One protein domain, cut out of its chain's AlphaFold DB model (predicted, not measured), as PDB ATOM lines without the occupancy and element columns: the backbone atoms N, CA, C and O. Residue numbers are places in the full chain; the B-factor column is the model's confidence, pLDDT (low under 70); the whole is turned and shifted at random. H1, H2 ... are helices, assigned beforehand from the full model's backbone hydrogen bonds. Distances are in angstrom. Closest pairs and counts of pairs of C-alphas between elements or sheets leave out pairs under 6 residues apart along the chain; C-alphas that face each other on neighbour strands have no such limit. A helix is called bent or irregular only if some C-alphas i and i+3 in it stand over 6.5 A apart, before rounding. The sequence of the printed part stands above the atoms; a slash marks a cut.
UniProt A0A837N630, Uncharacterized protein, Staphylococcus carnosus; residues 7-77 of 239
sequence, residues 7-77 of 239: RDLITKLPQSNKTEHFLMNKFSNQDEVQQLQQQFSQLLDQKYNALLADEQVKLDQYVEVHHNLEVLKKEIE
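This is residues 7 to 77 of the 239 residues of an uncharacterized protein of Staphylococcus carnosus (UniProt A0A837N630). Two long helices, H3 and H4, meet near their ends as an open V, and a small helical hairpin, H1 and H2, sits in its mouth, standing across the plane of the V. H1 packs on H4 and H2 on H3, while the turn at residues 14 to 19 and the last part of H4, residues 68 to 77, stick out free. The printed part has 71 residues with four named helices, in the order H1, H2, H3, H4, and no named strand; its class is all helix. It is loose, with a radius of gyration of the C-alphas of 13.8 A, and flat, spanning 36 by 34 by 16 A.

H1, residues 7 to 12, touches H2, residues 18 to 25, closest at the C-alphas of Thr 11 and His 21, 5.8 A apart. The two form a helical hairpin: they run opposite ways at a shallow tilt of 29 degrees. H2 only just touches H3, residues 31 to 49, with 3 pairs of C-alphas within 8 A. H3 touches H2 with residues 33 to 37 alone; the closest C-alphas are those of Met 24 and Gln 37, 6.0 A apart, and the lines of the two helices stand about perpendicular at 76 degrees. H1 and H3 are close but not clearly touching, with the C-alphas of Arg 7 and Ser 41 closest at 7.4 A. H4, residues 53 to 77, touches H1 with residues 63 to 66 alone, closest at the C-alphas of Lys 12 and Val 63, 6.5 A apart, and about perpendicular at 85 degrees. H3 and H4 are close but not clearly touching: their closest C-alphas, those of Tyr 48 and Gln 56, are 6.9 A apart, and the helices run opposite ways at a steep tilt of 53 degrees. H2 and H4 are apart. Every O i to N i+4 pair is within hydrogen-bond range in H2 and H3; in H4 it is 19 of 21 and in H1 1 of 2.

H1 begins at C-alpha 7, (163.684, 171.335, 198.697). H3 runs 27.0 A from C-alpha 31, at (157.446, 161.605, 212.857), to C-alpha 49. H4, the longest helix, runs 35.7 A to C-alpha 77, at (186.157, 173.257, 196.812). It has a kink of 31 degrees near residue 71 and is not bent, but only just: C-alphas 68 and 71 are 6.1 A apart.

The two C-alphas farthest apart, those of Gln 30 and Asp 54, are 38.3 A apart. The printed part has no cut, and its three links are tight. The mean pLDDT of the printed part is 79.6; residues 7 to 18 are under 70.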
ATOM      1  N   ARG A   7     162.509 171.287 197.809       53.25
ATOM      2  CA  ARG A   7     163.684 171.335 198.697       53.25
ATOM      3  C   ARG A   7     164.808 172.207 198.129       53.25
ATOM      4  O   ARG A   7     165.419 172.961 198.883       53.25
ATOM      5  N   ASP A   8     165.028 172.179 196.814       55.66
ATOM      6  CA  ASP A   8     166.016 173.025 196.137       55.66
ATOM      7  C   ASP A   8     165.570 174.492 196.119       55.66
ATOM      8  O   ASP A   8     166.402 175.377 196.327       55.66
ATOM      9  N   LEU A   9     164.269 174.756 195.936       59.84
ATOM     10  CA  LEU A   9     163.685 176.104 195.946       59.84
ATOM     11  C   LEU A   9     163.957 176.833 197.271       59.84
ATOM     12  O   LEU A   9     164.407 177.976 197.259       59.84
ATOM     13  N   ILE A  10     163.788 176.163 198.413       56.69
ATOM     14  CA  ILE A  10     164.000 176.748 199.753       56.69
ATOM     15  C   ILE A  10     165.429 177.233 199.924       56.69
ATOM     16  O   ILE A  10     165.654 178.369 200.318       56.69
ATOM     17  N   THR A  11     166.408 176.397 199.582       54.22
ATOM     18  CA  THR A  11     167.826 176.763 199.736       54.22
ATOM     19  C   THR A  11     168.251 177.925 198.846       54.22
ATOM     20  O   THR A  11     169.283 178.549 199.098       54.22
ATOM     21  N   LYS A  12     167.465 178.199 197.801       56.31
ATOM     22  CA  LYS A  12     167.795 179.153 196.751       56.31
ATOM     23  C   LYS A  12     167.026 180.469 196.896       56.31
ATOM     24  O   LYS A  12     167.528 181.506 196.460       56.31
ATOM     25  N   LEU A  13     165.870 180.469 197.563       60.03
ATOM     26  CA  LEU A  13     165.059 181.666 197.776       60.03
ATOM     27  C   LEU A  13     165.801 182.722 198.627       60.03
ATOM     28  O   LEU A  13     166.267 182.410 199.724       60.03
ATOM     29  N   PRO A  14     165.837 183.999 198.194       52.94
ATOM     30  CA  PRO A  14     166.496 185.095 198.921       52.94
ATOM     31  C   PRO A  14     166.008 185.306 200.358       52.94
ATOM     32  O   PRO A  14     166.731 185.848 201.189       52.94
ATOM     33  N   GLN A  15     164.760 184.919 200.632       56.00
ATOM     34  CA  GLN A  15     164.115 185.082 201.933       56.00
ATOM     35  C   GLN A  15     164.302 183.877 202.858       56.00
ATOM     36  O   GLN A  15     163.895 183.951 204.017       56.00
ATOM     37  N   SER A  16     164.889 182.775 202.375       61.69
ATOM     38  CA  SER A  16     165.022 181.592 203.211       61.69
ATOM     39  C   SER A  16     166.010 181.827 204.343       61.69
ATOM     40  O   SER A  16     167.112 182.351 204.156       61.69
ATOM     41  N   ASN A  17     165.608 181.432 205.546       67.75
ATOM     42  CA  ASN A  17     166.461 181.521 206.719       67.75
ATOM     43  C   ASN A  17     167.170 180.183 206.999       67.75
ATOM     44  O   ASN A  17     166.790 179.111 206.529       67.75
ATOM     45  N   LYS A  18     168.239 180.239 207.804       69.62
ATOM     46  CA  LYS A  18     169.054 179.056 208.134       69.62
ATOM     47  C   LYS A  18     168.227 177.922 208.749       69.62
ATOM     48  O   LYS A  18     168.547 176.762 208.511       69.62
ATOM     49  N   THR A  19     167.205 178.247 209.536       74.81
ATOM     50  CA  THR A  19     166.355 177.270 210.225       74.81
ATOM     51  C   THR A  19     165.537 176.456 209.229       74.81
ATOM     52  O   THR A  19     165.526 175.233 209.317       74.81
ATOM     53  N   GLU A  20     164.939 177.111 208.236       73.81
ATOM     54  CA  GLU A  20     164.191 176.457 207.153       73.81
ATOM     55  C   GLU A  20     165.094 175.534 206.329       73.81
ATOM     56  O   GLU A  20     164.757 174.376 206.089       73.81
ATOM     57  N   HIS A  21     166.295 176.004 205.979       72.31
ATOM     58  CA  HIS A  21     167.292 175.175 205.301       72.31
ATOM     59  C   HIS A  21     167.669 173.936 206.133       72.31
ATOM     60  O   HIS A  21     167.793 172.836 205.594       72.31
ATOM     61  N   PHE A  22     167.887 174.089 207.442       75.19
ATOM     62  CA  PHE A  22     168.228 172.963 208.318       75.19
ATOM     63  C   PHE A  22     167.092 171.952 208.444       75.19
ATOM     64  O   PHE A  22     167.362 170.753 208.373       75.19
ATOM     65  N   LEU A  23     165.855 172.433 208.607       80.56
ATOM     66  CA  LEU A  23     164.667 171.592 208.683       80.56
ATOM     67  C   LEU A  23     164.525 170.731 207.424       80.56
ATOM     68  O   LEU A  23     164.231 169.549 207.532       80.56
ATOM     69  N   MET A  24     164.774 171.300 206.245       78.56
ATOM     70  CA  MET A  24     164.465 170.654 204.967       78.56
ATOM     71  C   MET A  24     165.578 169.764 204.412       78.56
ATOM     72  O   MET A  24     165.293 168.838 203.655       78.56
ATOM     73  N   ASN A  25     166.833 170.013 204.799       74.44
ATOM     74  CA  ASN A  25     167.991 169.283 204.269       74.44
ATOM     75  C   ASN A  25     168.530 168.184 205.187       74.44
ATOM     76  O   ASN A  25     169.400 167.421 204.767       74.44
ATOM     77  N   LYS A  26     168.055 168.081 206.433       78.69
ATOM     78  CA  LYS A  26     168.447 166.993 207.334       78.69
ATOM     79  C   LYS A  26     167.411 165.878 207.319       78.69
ATOM     80  O   LYS A  26     166.221 166.115 207.512       78.69
ATOM     81  N   PHE A  27     167.885 164.650 207.141       78.81
ATOM     82  CA  PHE A  27     167.064 163.472 207.381       78.81
ATOM     83  C   PHE A  27     166.702 163.395 208.869       78.81
ATOM     84  O   PHE A  27     167.567 163.583 209.727       78.81
ATOM     85  N   SER A  28     165.433 163.115 209.159       82.81
ATOM     86  CA  SER A  28     164.935 162.858 210.507       82.81
ATOM     87  C   SER A  28     164.078 161.601 210.499       82.81
ATOM     88  O   SER A  28     163.287 161.384 209.583       82.81
ATOM     89  N   ASN A  29     164.233 160.786 211.536       88.56
ATOM     90  CA  ASN A  29     163.405 159.617 211.816       88.56
ATOM     91  C   ASN A  29     162.292 159.910 212.842       88.56
ATOM     92  O   ASN A  29     161.620 158.979 213.265       88.56
ATOM     93  N   GLN A  30     162.134 161.166 213.268       92.75
ATOM     94  CA  GLN A  30     161.055 161.598 214.158       92.75
ATOM     95  C   GLN A  30     159.838 162.011 213.331       92.75
ATOM     96  O   GLN A  30     159.955 162.891 212.469       92.75
ATOM     97  N   ASP A  31     158.686 161.405 213.610       93.12
ATOM     98  CA  ASP A  31     157.446 161.605 212.857       93.12
ATOM     99  C   ASP A  31     157.000 163.072 212.864       93.12
ATOM    100  O   ASP A  31     156.595 163.605 211.832       93.12
ATOM    101  N   GLU A  32     157.152 163.775 213.987       92.25
ATOM    102  CA  GLU A  32     156.785 165.188 214.120       92.25
ATOM    103  C   GLU A  32     157.628 166.078 213.200       92.25
ATOM    104  O   GLU A  32     157.127 167.015 212.575       92.25
ATOM    105  N   VAL A  33     158.921 165.765 213.073       87.12
ATOM    106  CA  VAL A  33     159.831 166.497 212.186       87.12
ATOM    107  C   VAL A  33     159.491 166.209 210.726       87.12
ATOM    108  O   VAL A  33     159.512 167.127 209.906       87.12
ATOM    109  N   GLN A  34     159.136 164.968 210.391       86.62
ATOM    110  CA  GLN A  34     158.701 164.608 209.039       86.62
ATOM    111  C   GLN A  34     157.381 165.296 208.664       86.62
ATOM    112  O   GLN A  34     157.261 165.826 207.558       86.62
ATOM    113  N   GLN A  35     156.416 165.362 209.587       89.12
ATOM    114  CA  GLN A  35     155.170 166.110 209.399       89.12
ATOM    115  C   GLN A  35     155.444 167.599 209.171       89.12
ATOM    116  O   GLN A  35     154.903 168.190 208.237       89.12
ATOM    117  N   LEU A  36     156.338 168.197 209.963       87.44
ATOM    118  CA  LEU A  36     156.726 169.597 209.801       87.44
ATOM    119  C   LEU A  36     157.403 169.852 208.441       87.44
ATOM    120  O   LEU A  36     157.096 170.839 207.773       87.44
ATOM    121  N   GLN A  37     158.279 168.947 207.990       85.69
ATOM    122  CA  GLN A  37     158.894 169.008 206.657       85.69
ATOM    123  C   GLN A  37     157.846 168.945 205.533       85.69
ATOM    124  O   GLN A  37     157.955 169.673 204.541       85.69
ATOM    125  N   GLN A  38     156.824 168.094 205.671       84.38
ATOM    126  CA  GLN A  38     155.730 167.988 204.701       84.38
ATOM    127  C   GLN A  38     154.868 169.253 204.669       84.38
ATOM    128  O   GLN A  38     154.642 169.799 203.589       84.38
ATOM    129  N   GLN A  39     154.447 169.760 205.830       86.62
ATOM    130  CA  GLN A  39     153.676 171.005 205.936       86.62
ATOM    131  C   GLN A  39     154.428 172.183 205.316       86.62
ATOM    132  O   GLN A  39     153.859 172.974 204.565       86.62
ATOM    133  N   PHE A  40     155.729 172.281 205.588       83.06
ATOM    134  CA  PHE A  40     156.553 173.338 205.021       83.06
ATOM    135  C   PHE A  40     156.695 173.201 203.499       83.06
ATOM    136  O   PHE A  40     156.589 174.200 202.792       83.06
ATOM    137  N   SER A  41     156.851 171.976 202.982       81.19
ATOM    138  CA  SER A  41     156.864 171.711 201.532       81.19
ATOM    139  C   SER A  41     155.574 172.190 200.862       81.19
ATOM    140  O   SER A  41     155.631 172.934 199.888       81.19
ATOM    141  N   GLN A  42     154.415 171.864 201.444       82.62
ATOM    142  CA  GLN A  42     153.110 172.302 200.937       82.62
ATOM    143  C   GLN A  42     152.958 173.829 200.947       82.62
ATOM    144  O   GLN A  42     152.427 174.407 200.000       82.62
ATOM    145  N   LEU A  43     153.442 174.506 201.993       83.19
ATOM    146  CA  LEU A  43     153.424 175.971 202.067       83.19
ATOM    147  C   LEU A  43     154.211 176.604 200.908       83.19
ATOM    148  O   LEU A  43     153.830 177.646 200.376       83.19
ATOM    149  N   LEU A  44     155.330 175.999 200.523       78.75
ATOM    150  CA  LEU A  44     156.170 176.510 199.442       78.75
ATOM    151  C   LEU A  44     155.563 176.250 198.078       78.75
ATOM    152  O   LEU A  44     155.625 177.139 197.235       78.75
ATOM    153  N   ASP A  45     154.932 175.092 197.891       81.00
ATOM    154  CA  ASP A  45     154.130 174.817 196.700       81.00
ATOM    155  C   ASP A  45     153.042 175.866 196.523       81.00
ATOM    156  O   ASP A  45     152.877 176.427 195.443       81.00
ATOM    157  N   GLN A  46     152.325 176.190 197.599       83.12
ATOM    158  CA  GLN A  46     151.306 177.235 197.569       83.12
ATOM    159  C   GLN A  46     151.904 178.594 197.196       83.12
ATOM    160  O   GLN A  46     151.347 179.293 196.352       83.12
ATOM    161  N   LYS A  47     153.055 178.961 197.776       82.75
ATOM    162  CA  LYS A  47     153.751 180.211 197.436       82.75
ATOM    163  C   LYS A  47     154.195 180.247 195.977       82.75
ATOM    164  O   LYS A  47     154.014 181.271 195.334       82.75
ATOM    165  N   TYR A  48     154.755 179.154 195.464       83.06
ATOM    166  CA  TYR A  48     155.194 179.043 194.076       83.06
ATOM    167  C   TYR A  48     154.013 179.149 193.106       83.06
ATOM    168  O   TYR A  48     154.034 179.954 192.178       83.06
ATOM    169  N   ASN A  49     152.940 178.405 193.367       85.12
ATOM    170  CA  ASN A  49     151.743 178.396 192.528       85.12
ATOM    171  C   ASN A  49     150.973 179.726 192.559       85.12
ATOM    172  O   ASN A  49     150.192 179.991 191.650       85.12
ATOM    173  N   ALA A  50     151.189 180.562 193.578       87.94
ATOM    174  CA  ALA A  50     150.628 181.909 193.659       87.94
ATOM    175  C   ALA A  50     151.411 182.961 192.848       87.94
ATOM    176  O   ALA A  50     150.909 184.071 192.671       87.94
ATOM    177  N   LEU A  51     152.627 182.646 192.380       84.81
ATOM    178  CA  LEU A  51     153.421 183.544 191.535       84.81
ATOM    179  C   LEU A  51     152.809 183.685 190.137       84.81
ATOM    180  O   LEU A  51     152.167 182.765 189.627       84.81
ATOM    181  N   LEU A  52     153.073 184.818 189.484       92.56
ATOM    182  CA  LEU A  52     152.748 184.983 188.068       92.56
ATOM    183  C   LEU A  52     153.600 184.038 187.207       92.56
ATOM    184  O   LEU A  52     154.719 183.674 187.571       92.56
ATOM    185  N   ALA A  53     153.096 183.667 186.029       89.12
ATOM    186  CA  ALA A  53     153.784 182.718 185.151       89.12
ATOM    187  C   ALA A  53     155.202 183.178 184.756       89.12
ATOM    188  O   ALA A  53     156.118 182.363 184.674       89.12
ATOM    189  N   ASP A  54     155.421 184.480 184.542       89.75
ATOM    190  CA  ASP A  54     156.749 185.009 184.217       89.75
ATOM    191  C   ASP A  54     157.703 184.993 185.425       89.75
ATOM    192  O   ASP A  54     158.909 184.799 185.265       89.75
ATOM    193  N   GLU A  55     157.177 185.166 186.637       84.94
ATOM    194  CA  GLU A  55     157.933 185.061 187.887       84.94
ATOM    195  C   GLU A  55     158.325 183.614 188.191       84.94
ATOM    196  O   GLU A  55     159.464 183.367 188.591       84.94
ATOM    197  N   GLN A  56     157.425 182.658 187.932       83.19
ATOM    198  CA  GLN A  56     157.713 181.224 188.011       83.19
ATOM    199  C   GLN A  56     158.866 180.847 187.080       83.19
ATOM    200  O   GLN A  56     159.853 180.270 187.530       83.19
ATOM    201  N   VAL A  57     158.813 181.278 185.813       87.31
ATOM    202  CA  VAL A  57     159.884 181.026 184.834       87.31
ATOM    203  C   VAL A  57     161.224 181.612 185.293       87.31
ATOM    204  O   VAL A  57     162.253 180.944 185.194       87.31
ATOM    205  N   LYS A  58     161.239 182.845 185.818       85.12
ATOM    206  CA  LYS A  58     162.468 183.468 186.351       85.12
ATOM    207  C   LYS A  58     163.029 182.686 187.541       85.12
ATOM    208  O   LYS A  58     164.245 182.524 187.651       85.12
ATOM    209  N   LEU A  59     162.157 182.217 188.431       81.12
ATOM    210  CA  LEU A  59     162.550 181.441 189.601       81.12
ATOM    211  C   LEU A  59     163.099 180.065 189.205       81.12
ATOM    212  O   LEU A  59     164.148 179.678 189.715       81.12
ATOM    213  N   ASP A  60     162.461 179.375 188.261       81.88
ATOM    214  CA  ASP A  60     162.944 178.105 187.712       81.88
ATOM    215  C   ASP A  60     164.327 178.263 187.070       81.88
ATOM    216  O   ASP A  60     165.251 177.519 187.405       81.88
ATOM    217  N   GLN A  61     164.513 179.286 186.227       83.94
ATOM    218  CA  GLN A  61     165.813 179.592 185.617       83.94
ATOM    219  C   GLN A  61     166.891 179.846 186.672       83.94
ATOM    220  O   GLN A  61     168.006 179.333 186.582       83.94
ATOM    221  N   TYR A  62     166.565 180.626 187.702       80.25
ATOM    222  CA  TYR A  62     167.481 180.886 188.805       80.25
ATOM    223  C   TYR A  62     167.837 179.593 189.560       80.25
ATOM    224  O   TYR A  62     169.010 179.349 189.860       80.25
ATOM    225  N   VAL A  63     166.853 178.730 189.827       77.50
ATOM    226  CA  VAL A  63     167.066 177.449 190.511       77.50
ATOM    227  C   VAL A  63     167.937 176.502 189.686       77.50
ATOM    228  O   VAL A  63     168.831 175.861 190.254       77.50
ATOM    229  N   GLU A  64     167.709 176.443 188.376       81.31
ATOM    230  CA  GLU A  64     168.476 175.649 187.416       81.31
ATOM    231  C   GLU A  64     169.936 176.109 187.347       81.31
ATOM    232  O   GLU A  64     170.847 175.303 187.544       81.31
ATOM    233  N   VAL A  65     170.180 177.415 187.175       82.38
ATOM    234  CA  VAL A  65     171.540 177.981 187.175       82.38
ATOM    235  C   VAL A  65     172.271 177.620 188.468       82.38
ATOM    236  O   VAL A  65     173.406 177.145 188.430       82.38
ATOM    237  N   HIS A  66     171.616 177.771 189.621       77.56
ATOM    238  CA  HIS A  66     172.214 177.403 190.902       77.56
ATOM    239  C   HIS A  66     172.489 175.905 191.040       77.56
ATOM    240  O   HIS A  66     173.500 175.533 191.631       77.56
ATOM    241  N   HIS A  67     171.608 175.049 190.519       78.12
ATOM    242  CA  HIS A  67     171.824 173.602 190.515       78.12
ATOM    243  C   HIS A  67     173.077 173.248 189.702       78.12
ATOM    244  O   HIS A  67     173.958 172.542 190.192       78.12
ATOM    245  N   ASN A  68     173.201 173.824 188.506       82.38
ATOM    246  CA  ASN A  68     174.334 173.592 187.611       82.38
ATOM    247  C   ASN A  68     175.660 174.102 188.206       82.38
ATOM    248  O   ASN A  68     176.706 173.480 188.027       82.38
ATOM    249  N   LEU A  69     175.623 175.199 188.969       85.12
ATOM    250  CA  LEU A  69     176.799 175.735 189.662       85.12
ATOM    251  C   LEU A  69     177.244 174.898 190.870       85.12
ATOM    252  O   LEU A  69     178.392 175.026 191.288       85.12
ATOM    253  N   GLU A  70     176.387 174.048 191.442       82.69
ATOM    254  CA  GLU A  70     176.737 173.258 192.630       82.69
ATOM    255  C   GLU A  70     177.794 172.186 192.316       82.69
ATOM    256  O   GLU A  70     178.661 171.917 193.149       82.69
ATOM    257  N   VAL A  71     177.769 171.614 191.106       85.31
ATOM    258  CA  VAL A  71     178.809 170.681 190.635       85.31
ATOM    259  C   VAL A  71     180.152 171.404 190.540       85.31
ATOM    260  O   VAL A  71     181.113 170.996 191.188       85.31
ATOM    261  N   LEU A  72     180.185 172.539 189.834       87.50
ATOM    262  CA  LEU A  72     181.392 173.357 189.696       87.50
ATOM    263  C   LEU A  72     181.914 173.844 191.055       87.50
ATOM    264  O   LEU A  72     183.117 173.866 191.293       87.50
ATOM    265  N   LYS A  73     181.020 174.217 191.976       90.06
ATOM    266  CA  LYS A  73     181.399 174.579 193.344       90.06
ATOM    267  C   LYS A  73     182.136 173.431 194.028       90.06
ATOM    268  O   LYS A  73     183.202 173.676 194.581       90.06
ATOM    269  N   LYS A  74     181.602 172.207 193.988       89.31
ATOM    270  CA  LYS A  74     182.247 171.041 194.614       89.31
ATOM    271  C   LYS A  74     183.621 170.757 194.012       89.31
ATOM    272  O   LYS A  74     184.540 170.450 194.762       89.31
ATOM    273  N   GLU A  75     183.768 170.906 192.697       89.94
ATOM    274  CA  GLU A  75     185.059 170.774 192.006       89.94
ATOM    275  C   GLU A  75     186.066 171.851 192.437       89.94
ATOM    276  O   GLU A  75     187.237 171.557 192.662       89.94
ATOM    277  N   ILE A  76     185.626 173.105 192.593       88.62
ATOM    278  CA  ILE A  76     186.498 174.185 193.081       88.62
ATOM    279  C   ILE A  76     186.882 173.949 194.548       88.62
ATOM    280  O   ILE A  76     188.027 174.178 194.925       88.62
ATOM    281  N   GLU A  77     185.942 173.501 195.380       91.50
ATOM    282  CA  GLU A  77     186.157 173.257 196.812       91.50
ATOM    283  C   GLU A  77     187.013 172.011 197.098       91.50
ATOM    284  O   GLU A  77     187.596 171.923 198.182       91.50
TER     285      GLU A  77